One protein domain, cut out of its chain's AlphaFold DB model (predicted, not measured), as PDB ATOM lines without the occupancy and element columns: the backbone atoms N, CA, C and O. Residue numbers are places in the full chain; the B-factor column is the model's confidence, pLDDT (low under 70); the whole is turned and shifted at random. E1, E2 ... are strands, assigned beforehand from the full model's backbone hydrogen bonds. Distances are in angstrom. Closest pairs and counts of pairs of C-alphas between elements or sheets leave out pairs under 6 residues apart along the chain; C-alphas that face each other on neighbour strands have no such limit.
ATOM      1  N   SER A 156      -3.272 -33.870   3.691       88.25
ATOM      2  CA  SER A 156      -3.963 -32.934   2.805       88.25
ATOM      3  C   SER A 156      -4.938 -32.067   3.618       88.25
ATOM      4  O   SER A 156      -5.899 -32.604   4.175       88.25
ATOM      5  N   PRO A 157      -4.719 -30.742   3.726       91.19
ATOM      6  CA  PRO A 157      -5.563 -29.892   4.553       91.19
ATOM      7  C   PRO A 157      -6.922 -29.643   3.892       91.19
ATOM      8  O   PRO A 157      -7.021 -29.460   2.678       91.19
ATOM      9  N   LEU A 158      -7.971 -29.568   4.714       93.88
ATOM     10  CA  LEU A 158      -9.311 -29.174   4.287       93.88
ATOM     11  C   LEU A 158      -9.585 -27.727   4.699       93.88
ATOM     12  O   LEU A 158      -9.580 -27.396   5.884       93.88
ATOM     13  N   PHE A 159      -9.880 -26.876   3.718       94.81
ATOM     14  CA  PHE A 159     -10.315 -25.501   3.949       94.81
ATOM     15  C   PHE A 159     -11.819 -25.381   3.710       94.81
ATOM     16  O   PHE A 159     -12.337 -25.824   2.686       94.81
ATOM     17  N   ARG A 160     -12.527 -24.748   4.649       96.19
ATOM     18  CA  ARG A 160     -13.969 -24.499   4.565       96.19
ATOM     19  C   ARG A 160     -14.261 -23.035   4.836       96.19
ATOM     20  O   ARG A 160     -13.689 -22.434   5.742       96.19
ATOM     21  N   LYS A 161     -15.207 -22.485   4.078       95.50
ATOM     22  CA  LYS A 161     -15.783 -21.170   4.340       95.50
ATOM     23  C   LYS A 161     -17.274 -21.187   4.047       95.50
ATOM     24  O   LYS A 161     -17.691 -21.655   2.993       95.50
ATOM     25  N   GLU A 162     -18.048 -20.630   4.967       97.44
ATOM     26  CA  GLU A 162     -19.484 -20.425   4.808       97.44
ATOM     27  C   GLU A 162     -19.773 -18.951   4.516       97.44
ATOM     28  O   GLU A 162     -19.060 -18.052   4.970       97.44
ATOM     29  N   PHE A 163     -20.799 -18.701   3.710       95.62
ATOM     30  CA  PHE A 163     -21.272 -17.363   3.383       95.62
ATOM     31  C   PHE A 163     -22.764 -17.409   3.037       95.62
ATOM     32  O   PHE A 163     -23.270 -18.424   2.563       95.62
ATOM     33  N   ALA A 164     -23.465 -16.297   3.255       95.88
ATOM     34  CA  ALA A 164     -24.883 -16.165   2.939       95.88
ATOM     35  C   ALA A 164     -25.092 -15.334   1.665       95.88
ATOM     36  O   ALA A 164     -24.337 -14.401   1.379       95.88
ATOM     37  N   LEU A 165     -26.145 -15.647   0.909       95.44
ATOM     38  CA  LEU A 165     -26.535 -14.908  -0.291       95.44
ATOM     39  C   LEU A 165     -27.707 -13.977   0.021       95.44
ATOM     40  O   LEU A 165     -28.791 -14.430   0.373       95.44
ATOM     41  N   GLY A 166     -27.510 -12.670  -0.155       94.44
ATOM     42  CA  GLY A 166     -28.572 -11.675   0.050       94.44
ATOM     43  C   GLY A 166     -29.493 -11.462  -1.158       94.44
ATOM     44  O   GLY A 166     -30.474 -10.730  -1.063       94.44
ATOM     45  N   LYS A 167     -29.165 -12.038  -2.321       95.62
ATOM     46  CA  LYS A 167     -29.911 -11.887  -3.581       95.62
ATOM     47  C   LYS A 167     -29.844 -13.174  -4.399       95.62
ATOM     48  O   LYS A 167     -28.913 -13.963  -4.249       95.62
ATOM     49  N   LYS A 168     -30.795 -13.342  -5.322       95.44
ATOM     50  CA  LYS A 168     -30.775 -14.437  -6.298       95.44
ATOM     51  C   LYS A 168     -29.551 -14.311  -7.213       95.44
ATOM     52  O   LYS A 168     -29.319 -13.258  -7.806       95.44
ATOM     53  N   VAL A 169     -28.793 -15.395  -7.344       93.62
ATOM     54  CA  VAL A 169     -27.596 -15.468  -8.191       93.62
ATOM     55  C   VAL A 169     -28.009 -15.743  -9.637       93.62
ATOM     56  O   VAL A 169     -28.743 -16.689  -9.907       93.62
ATOM     57  N   LYS A 170     -27.543 -14.906 -10.574       91.81
ATOM     58  CA  LYS A 170     -27.717 -15.135 -12.022       91.81
ATOM     59  C   LYS A 170     -26.631 -16.055 -12.586       91.81
ATOM     60  O   LYS A 170     -26.903 -16.842 -13.483       91.81
ATOM     61  N   ALA A 171     -25.404 -15.900 -12.099       89.44
ATOM     62  CA  ALA A 171     -24.242 -16.715 -12.429       89.44
ATOM     63  C   ALA A 171     -23.190 -16.543 -11.327       89.44
ATOM     64  O   ALA A 171     -23.102 -15.463 -10.736       89.44
ATOM     65  N   ALA A 172     -22.392 -17.578 -11.090       91.12
ATOM     66  CA  ALA A 172     -21.236 -17.549 -10.206       91.12
ATOM     67  C   ALA A 172     -20.030 -18.165 -10.927       91.12
ATOM     68  O   ALA A 172     -20.184 -18.910 -11.890       91.12
ATOM     69  N   THR A 173     -18.828 -17.796 -10.499       92.56
ATOM     70  CA  THR A 173     -17.579 -18.372 -11.001       92.56
ATOM     71  C   THR A 173     -16.589 -18.389  -9.852       92.56
ATOM     72  O   THR A 173     -16.382 -17.364  -9.197       92.56
ATOM     73  N   LEU A 174     -15.995 -19.548  -9.603       93.00
ATOM     74  CA  LEU A 174     -14.909 -19.729  -8.657       93.00
ATOM     75  C   LEU A 174     -13.579 -19.542  -9.389       93.00
ATOM     76  O   LEU A 174     -13.304 -20.228 -10.368       93.00
ATOM     77  N   TYR A 175     -12.743 -18.634  -8.894       94.69
ATOM     78  CA  TYR A 175     -11.344 -18.527  -9.301       94.69
ATOM     79  C   TYR A 175     -10.499 -19.121  -8.185       94.69
ATOM     80  O   TYR A 175     -10.475 -18.580  -7.078       94.69
ATOM     81  N   VAL A 176      -9.847 -20.244  -8.459       93.81
ATOM     82  CA  VAL A 176      -9.136 -21.012  -7.436       93.81
ATOM     83  C   VAL A 176      -7.784 -21.485  -7.951       93.81
ATOM     84  O   VAL A 176      -7.582 -21.738  -9.138       93.81
ATOM     85  N   THR A 177      -6.828 -21.542  -7.034       93.50
ATOM     86  CA  THR A 177      -5.497 -22.094  -7.248       93.50
ATOM     87  C   THR A 177      -4.995 -22.692  -5.941       93.50
ATOM     88  O   THR A 177      -5.371 -22.234  -4.860       93.50
ATOM     89  N   GLY A 178      -4.147 -23.708  -6.049       88.06
ATOM     90  CA  GLY A 178      -3.403 -24.290  -4.944       88.06
ATOM     91  C   GLY A 178      -1.948 -24.470  -5.362       88.06
ATOM     92  O   GLY A 178      -1.667 -24.784  -6.519       88.06
ATOM     93  N   VAL A 179      -1.015 -24.272  -4.429       87.75
ATOM     94  CA  VAL A 179       0.371 -24.714  -4.625       87.75
ATOM     95  C   VAL A 179       0.392 -26.219  -4.382       87.75
ATOM     96  O   VAL A 179       0.217 -26.667  -3.253       87.75
ATOM     97  N   GLY A 180       0.541 -26.991  -5.457       87.19
ATOM     98  CA  GLY A 180       0.266 -28.427  -5.461       87.19
ATOM     99  C   GLY A 180      -1.043 -28.708  -6.188       87.19
ATOM    100  O   GLY A 180      -1.193 -28.286  -7.332       87.19
ATOM    101  N   TYR A 181      -1.971 -29.403  -5.530       91.31
ATOM    102  CA  TYR A 181      -3.265 -29.768  -6.103       91.31
ATOM    103  C   TYR A 181      -4.422 -29.353  -5.198       91.31
ATOM    104  O   TYR A 181      -4.250 -29.243  -3.983       91.31
ATOM    105  N   TYR A 182      -5.602 -29.145  -5.782       92.94
ATOM    106  CA  TYR A 182      -6.829 -28.910  -5.026       92.94
ATOM    107  C   TYR A 182      -8.010 -29.693  -5.613       92.94
ATOM    108  O   TYR A 182      -8.057 -29.979  -6.807       92.94
ATOM    109  N   GLU A 183      -8.992 -29.980  -4.761       94.81
ATOM    110  CA  GLU A 183     -10.353 -30.305  -5.175       94.81
ATOM    111  C   GLU A 183     -11.310 -29.345  -4.473       94.81
ATOM    112  O   GLU A 183     -11.192 -29.104  -3.270       94.81
ATOM    113  N   ALA A 184     -12.236 -28.758  -5.231       94.62
ATOM    114  CA  ALA A 184     -13.187 -27.787  -4.711       94.62
ATOM    115  C   ALA A 184     -14.603 -28.365  -4.706       94.62
ATOM    116  O   ALA A 184     -15.020 -29.035  -5.651       94.62
ATOM    117  N   PHE A 185     -15.346 -28.064  -3.643       95.69
ATOM    118  CA  PHE A 185     -16.726 -28.496  -3.458       95.69
ATOM    119  C   PHE A 185     -17.600 -27.301  -3.081       95.69
ATOM    120  O   PHE A 185     -17.192 -26.459  -2.277       95.69
ATOM    121  N   LEU A 186     -18.819 -27.247  -3.616       95.12
ATOM    122  CA  LEU A 186     -19.851 -26.291  -3.223       95.12
ATOM    123  C   LEU A 186     -21.081 -27.069  -2.760       95.12
ATOM    124  O   LEU A 186     -21.621 -27.879  -3.502       95.12
ATOM    125  N   ASN A 187     -21.520 -26.833  -1.522       95.25
ATOM    126  CA  ASN A 187     -22.690 -27.501  -0.932       95.25
ATOM    127  C   ASN A 187     -22.647 -29.044  -1.003       95.25
ATOM    128  O   ASN A 187     -23.683 -29.691  -1.085       95.25
ATOM    129  N   GLY A 188     -21.444 -29.626  -0.941       95.12
ATOM    130  CA  GLY A 188     -21.223 -31.076  -0.995       95.12
ATOM    131  C   GLY A 188     -20.997 -31.640  -2.399       95.12
ATOM    132  O   GLY A 188     -20.573 -32.785  -2.514       95.12
ATOM    133  N   GLU A 189     -21.198 -30.850  -3.454       95.69
ATOM    134  CA  GLU A 189     -20.983 -31.276  -4.841       95.69
ATOM    135  C   GLU A 189     -19.614 -30.818  -5.353       95.69
ATOM    136  O   GLU A 189     -19.185 -29.692  -5.082       95.69
ATOM    137  N   LYS A 190     -18.911 -31.694  -6.085       94.31
ATOM    138  CA  LYS A 190     -17.608 -31.379  -6.686       94.31
ATOM    139  C   LYS A 190     -17.781 -30.337  -7.796       94.31
ATOM    140  O   LYS A 190     -18.683 -30.449  -8.621       94.31
ATOM    141  N   ILE A 191     -16.900 -29.341  -7.817       92.88
ATOM    142  CA  ILE A 191     -16.873 -28.282  -8.828       92.88
ATOM    143  C   ILE A 191     -15.941 -28.709  -9.969       92.88
ATOM    144  O   ILE A 191     -14.742 -28.879  -9.753       92.88
ATOM    145  N   GLY A 192     -16.488 -28.842 -11.180       87.81
ATOM    146  CA  GLY A 192     -15.751 -29.283 -12.368       87.81
ATOM    147  C   GLY A 192     -15.446 -30.787 -12.399       87.81
ATOM    148  O   GLY A 192     -15.674 -31.522 -11.438       87.81
ATOM    149  N   ASP A 193     -14.925 -31.251 -13.532       90.69
ATOM    150  CA  ASP A 193     -14.523 -32.641 -13.792       90.69
ATOM    151  C   ASP A 193     -12.996 -32.821 -13.871       90.69
ATOM    152  O   ASP A 193     -12.500 -33.928 -14.085       90.69
ATOM    153  N   HIS A 194     -12.240 -31.743 -13.652       89.31
ATOM    154  CA  HIS A 194     -10.787 -31.771 -13.652       89.31
ATOM    155  C   HIS A 194     -10.224 -32.585 -12.477       89.31
ATOM    156  O   HIS A 194     -10.792 -32.678 -11.380       89.31
ATOM    157  N   VAL A 195      -9.043 -33.151 -12.714       89.12
ATOM    158  CA  VAL A 195      -8.224 -33.848 -11.722       89.12
ATOM    159  C   VAL A 195      -6.808 -33.292 -11.785       89.12
ATOM    160  O   VAL A 195      -6.331 -32.947 -12.863       89.12
ATOM    161  N   LEU A 196      -6.130 -33.221 -10.637       89.38
ATOM    162  CA  LEU A 196      -4.757 -32.698 -10.534       89.38
ATOM    163  C   LEU A 196      -4.609 -31.235 -11.016       89.38
ATOM    164  O   LEU A 196      -3.559 -30.821 -11.517       89.38
ATOM    165  N   ASP A 197      -5.654 -30.430 -10.822       90.19
ATOM    166  CA  ASP A 197      -5.617 -28.982 -11.037       90.19
ATOM    167  C   ASP A 197      -4.731 -28.279  -9.989       90.19
ATOM    168  O   ASP A 197      -4.709 -28.714  -8.835       90.19
ATOM    169  N   PRO A 198      -4.041 -27.166 -10.327       85.06
ATOM    170  CA  PRO A 198      -4.120 -26.384 -11.571       85.06
ATOM    171  C   PRO A 198      -3.013 -26.704 -12.607       85.06
ATOM    172  O   PRO A 198      -2.704 -25.860 -13.446       85.06
ATOM    173  N   ALA A 199      -2.420 -27.902 -12.556       87.94
ATOM    174  CA  ALA A 199      -1.161 -28.310 -13.196       87.94
ATOM    175  C   ALA A 199       0.120 -27.810 -12.504       87.94
ATOM    176  O   ALA A 199       0.194 -26.715 -11.942       87.94
ATOM    177  N   TRP A 200       1.164 -28.641 -12.573       88.38
ATOM    178  CA  TRP A 200       2.466 -28.344 -11.985       88.38
ATOM    179  C   TRP A 200       3.234 -27.306 -12.810       88.38
ATOM    180  O   TRP A 200       3.402 -27.439 -14.025       88.38
ATOM    181  N   THR A 201       3.752 -26.288 -12.129       89.50
ATOM    182  CA  THR A 201       4.621 -25.256 -12.699       89.50
ATOM    183  C   THR A 201       5.773 -24.951 -11.750       89.50
ATOM    184  O   THR A 201       5.791 -25.361 -10.590       89.50
ATOM    185  N   ASN A 202       6.746 -24.165 -12.216       88.06
ATOM    186  CA  ASN A 202       7.671 -23.517 -11.293       88.06
ATOM    187  C   ASN A 202       6.923 -22.411 -10.524       88.06
ATOM    188  O   ASN A 202       6.834 -21.275 -11.001       88.06
ATOM    189  N   PHE A 203       6.407 -22.752  -9.343       86.75
ATOM    190  CA  PHE A 203       5.600 -21.869  -8.495       86.75
ATOM    191  C   PHE A 203       6.324 -20.583  -8.062       86.75
ATOM    192  O   PHE A 203       5.668 -19.589  -7.769       86.75
ATOM    193  N   HIS A 204       7.663 -20.542  -8.095       84.94
ATOM    194  CA  HIS A 204       8.421 -19.307  -7.846       84.94
ATOM    195  C   HIS A 204       8.329 -18.295  -8.992       84.94
ATOM    196  O   HIS A 204       8.652 -17.126  -8.808       84.94
ATOM    197  N   LYS A 205       7.938 -18.738 -10.190       89.62
ATOM    198  CA  LYS A 205       7.837 -17.892 -11.385       89.62
ATOM    199  C   LYS A 205       6.401 -17.685 -11.830       89.62
ATOM    200  O   LYS A 205       6.059 -16.612 -12.319       89.62
ATOM    201  N   ARG A 206       5.581 -18.732 -11.756       90.06
ATOM    202  CA  ARG A 206       4.224 -18.721 -12.293       90.06
ATOM    203  C   ARG A 206       3.386 -19.785 -11.613       90.06
ATOM    204  O   ARG A 206       3.773 -20.950 -11.603       90.06
ATOM    205  N   THR A 207       2.203 -19.384 -11.173       90.69
ATOM    206  CA  THR A 207       1.178 -20.283 -10.644       90.69
ATOM    207  C   THR A 207      -0.067 -20.148 -11.506       90.69
ATOM    208  O   THR A 207      -0.516 -19.034 -11.786       90.69
ATOM    209  N   PHE A 208      -0.596 -21.272 -11.976       92.69
ATOM    210  CA  PHE A 208      -1.861 -21.290 -12.696       92.69
ATOM    211  C   PHE A 208      -3.035 -21.204 -11.730       92.69
ATOM    212  O   PHE A 208      -2.970 -21.693 -10.607       92.69
ATOM    213  N   TYR A 209      -4.124 -20.593 -12.182       92.69
ATOM    214  CA  TYR A 209      -5.415 -20.662 -11.515       92.69
ATOM    215  C   TYR A 209      -6.459 -21.118 -12.525       92.69
ATOM    216  O   TYR A 209      -6.295 -20.912 -13.731       92.69
ATOM    217  N   VAL A 210      -7.533 -21.707 -12.018       91.44
ATOM    218  CA  VAL A 210      -8.607 -22.256 -12.837       91.44
ATOM    219  C   VAL A 210      -9.897 -21.494 -12.535       91.44
ATOM    220  O   VAL A 210     -10.307 -21.408 -11.373       91.44
ATOM    221  N   PRO A 211     -10.522 -20.874 -13.551       88.50
ATOM    222  CA  PRO A 211     -11.888 -20.390 -13.448       88.50
ATOM    223  C   PRO A 211     -12.861 -21.558 -13.647       88.50
ATOM    224  O   PRO A 211     -12.882 -22.155 -14.720       88.50
ATOM    225  N   THR A 212     -13.692 -21.849 -12.648       83.69
ATOM    226  CA  THR A 212     -14.710 -22.911 -12.726       83.69
ATOM    227  C   THR A 212     -16.098 -22.336 -12.470       83.69
ATOM    228  O   THR A 212     -16.260 -21.463 -11.613       83.69
ATOM    229  N   MET A 213     -17.082 -22.762 -13.261       76.50
ATOM    230  CA  MET A 213     -18.481 -22.320 -13.172       76.50
ATOM    231  C   MET A 213     -19.344 -23.331 -12.431       76.50
ATOM    232  O   MET A 213     -19.018 -24.533 -12.513       76.50
TER     233      MET A 213
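This is residues 156 to 213 of the 213 residues of an uncharacterized protein of Alistipes sp. AF48-12 (UniProt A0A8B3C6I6). A chain with little regular structure runs mostly as long loops around one tiny ribbon of two strands, E1 and E2, side by side. Residues 163 to 170 stick out at one end, and the long link from E1 to E2 folds back on itself. The printed part has 58 residues, with E1 then E2, antiparallel, and no named helix; the class is all strand, with 6 residues in named elements. It is loose, radius of gyration of the C-alphas 13.3 A, spanning 40 by 23 by 20 A.

E1, residues 174 to 176, spans 6.0 A from C-alpha 174 at (-14.909, -19.729, -8.657). E2, residues 210 to 212, spans 6.1 A to C-alpha 212 at (-14.710, -22.911, -12.726).

E1 and E2 are a hairpin, antiparallel at 157 degrees. C-alphas 175 and 211 face each other, 4.6 A apart; N 174 and O 212 are within hydrogen-bond range at 2.8 A. Outside them, residues 185 to 186 pair antiparallel with residues 189 to 190.

The two C-alphas farthest apart, of Lys 167 and Asn 202, are 40.1 A apart. The 33-residue link is long. The printed part has no cut, and no printed residue is under 70 in pLDDT.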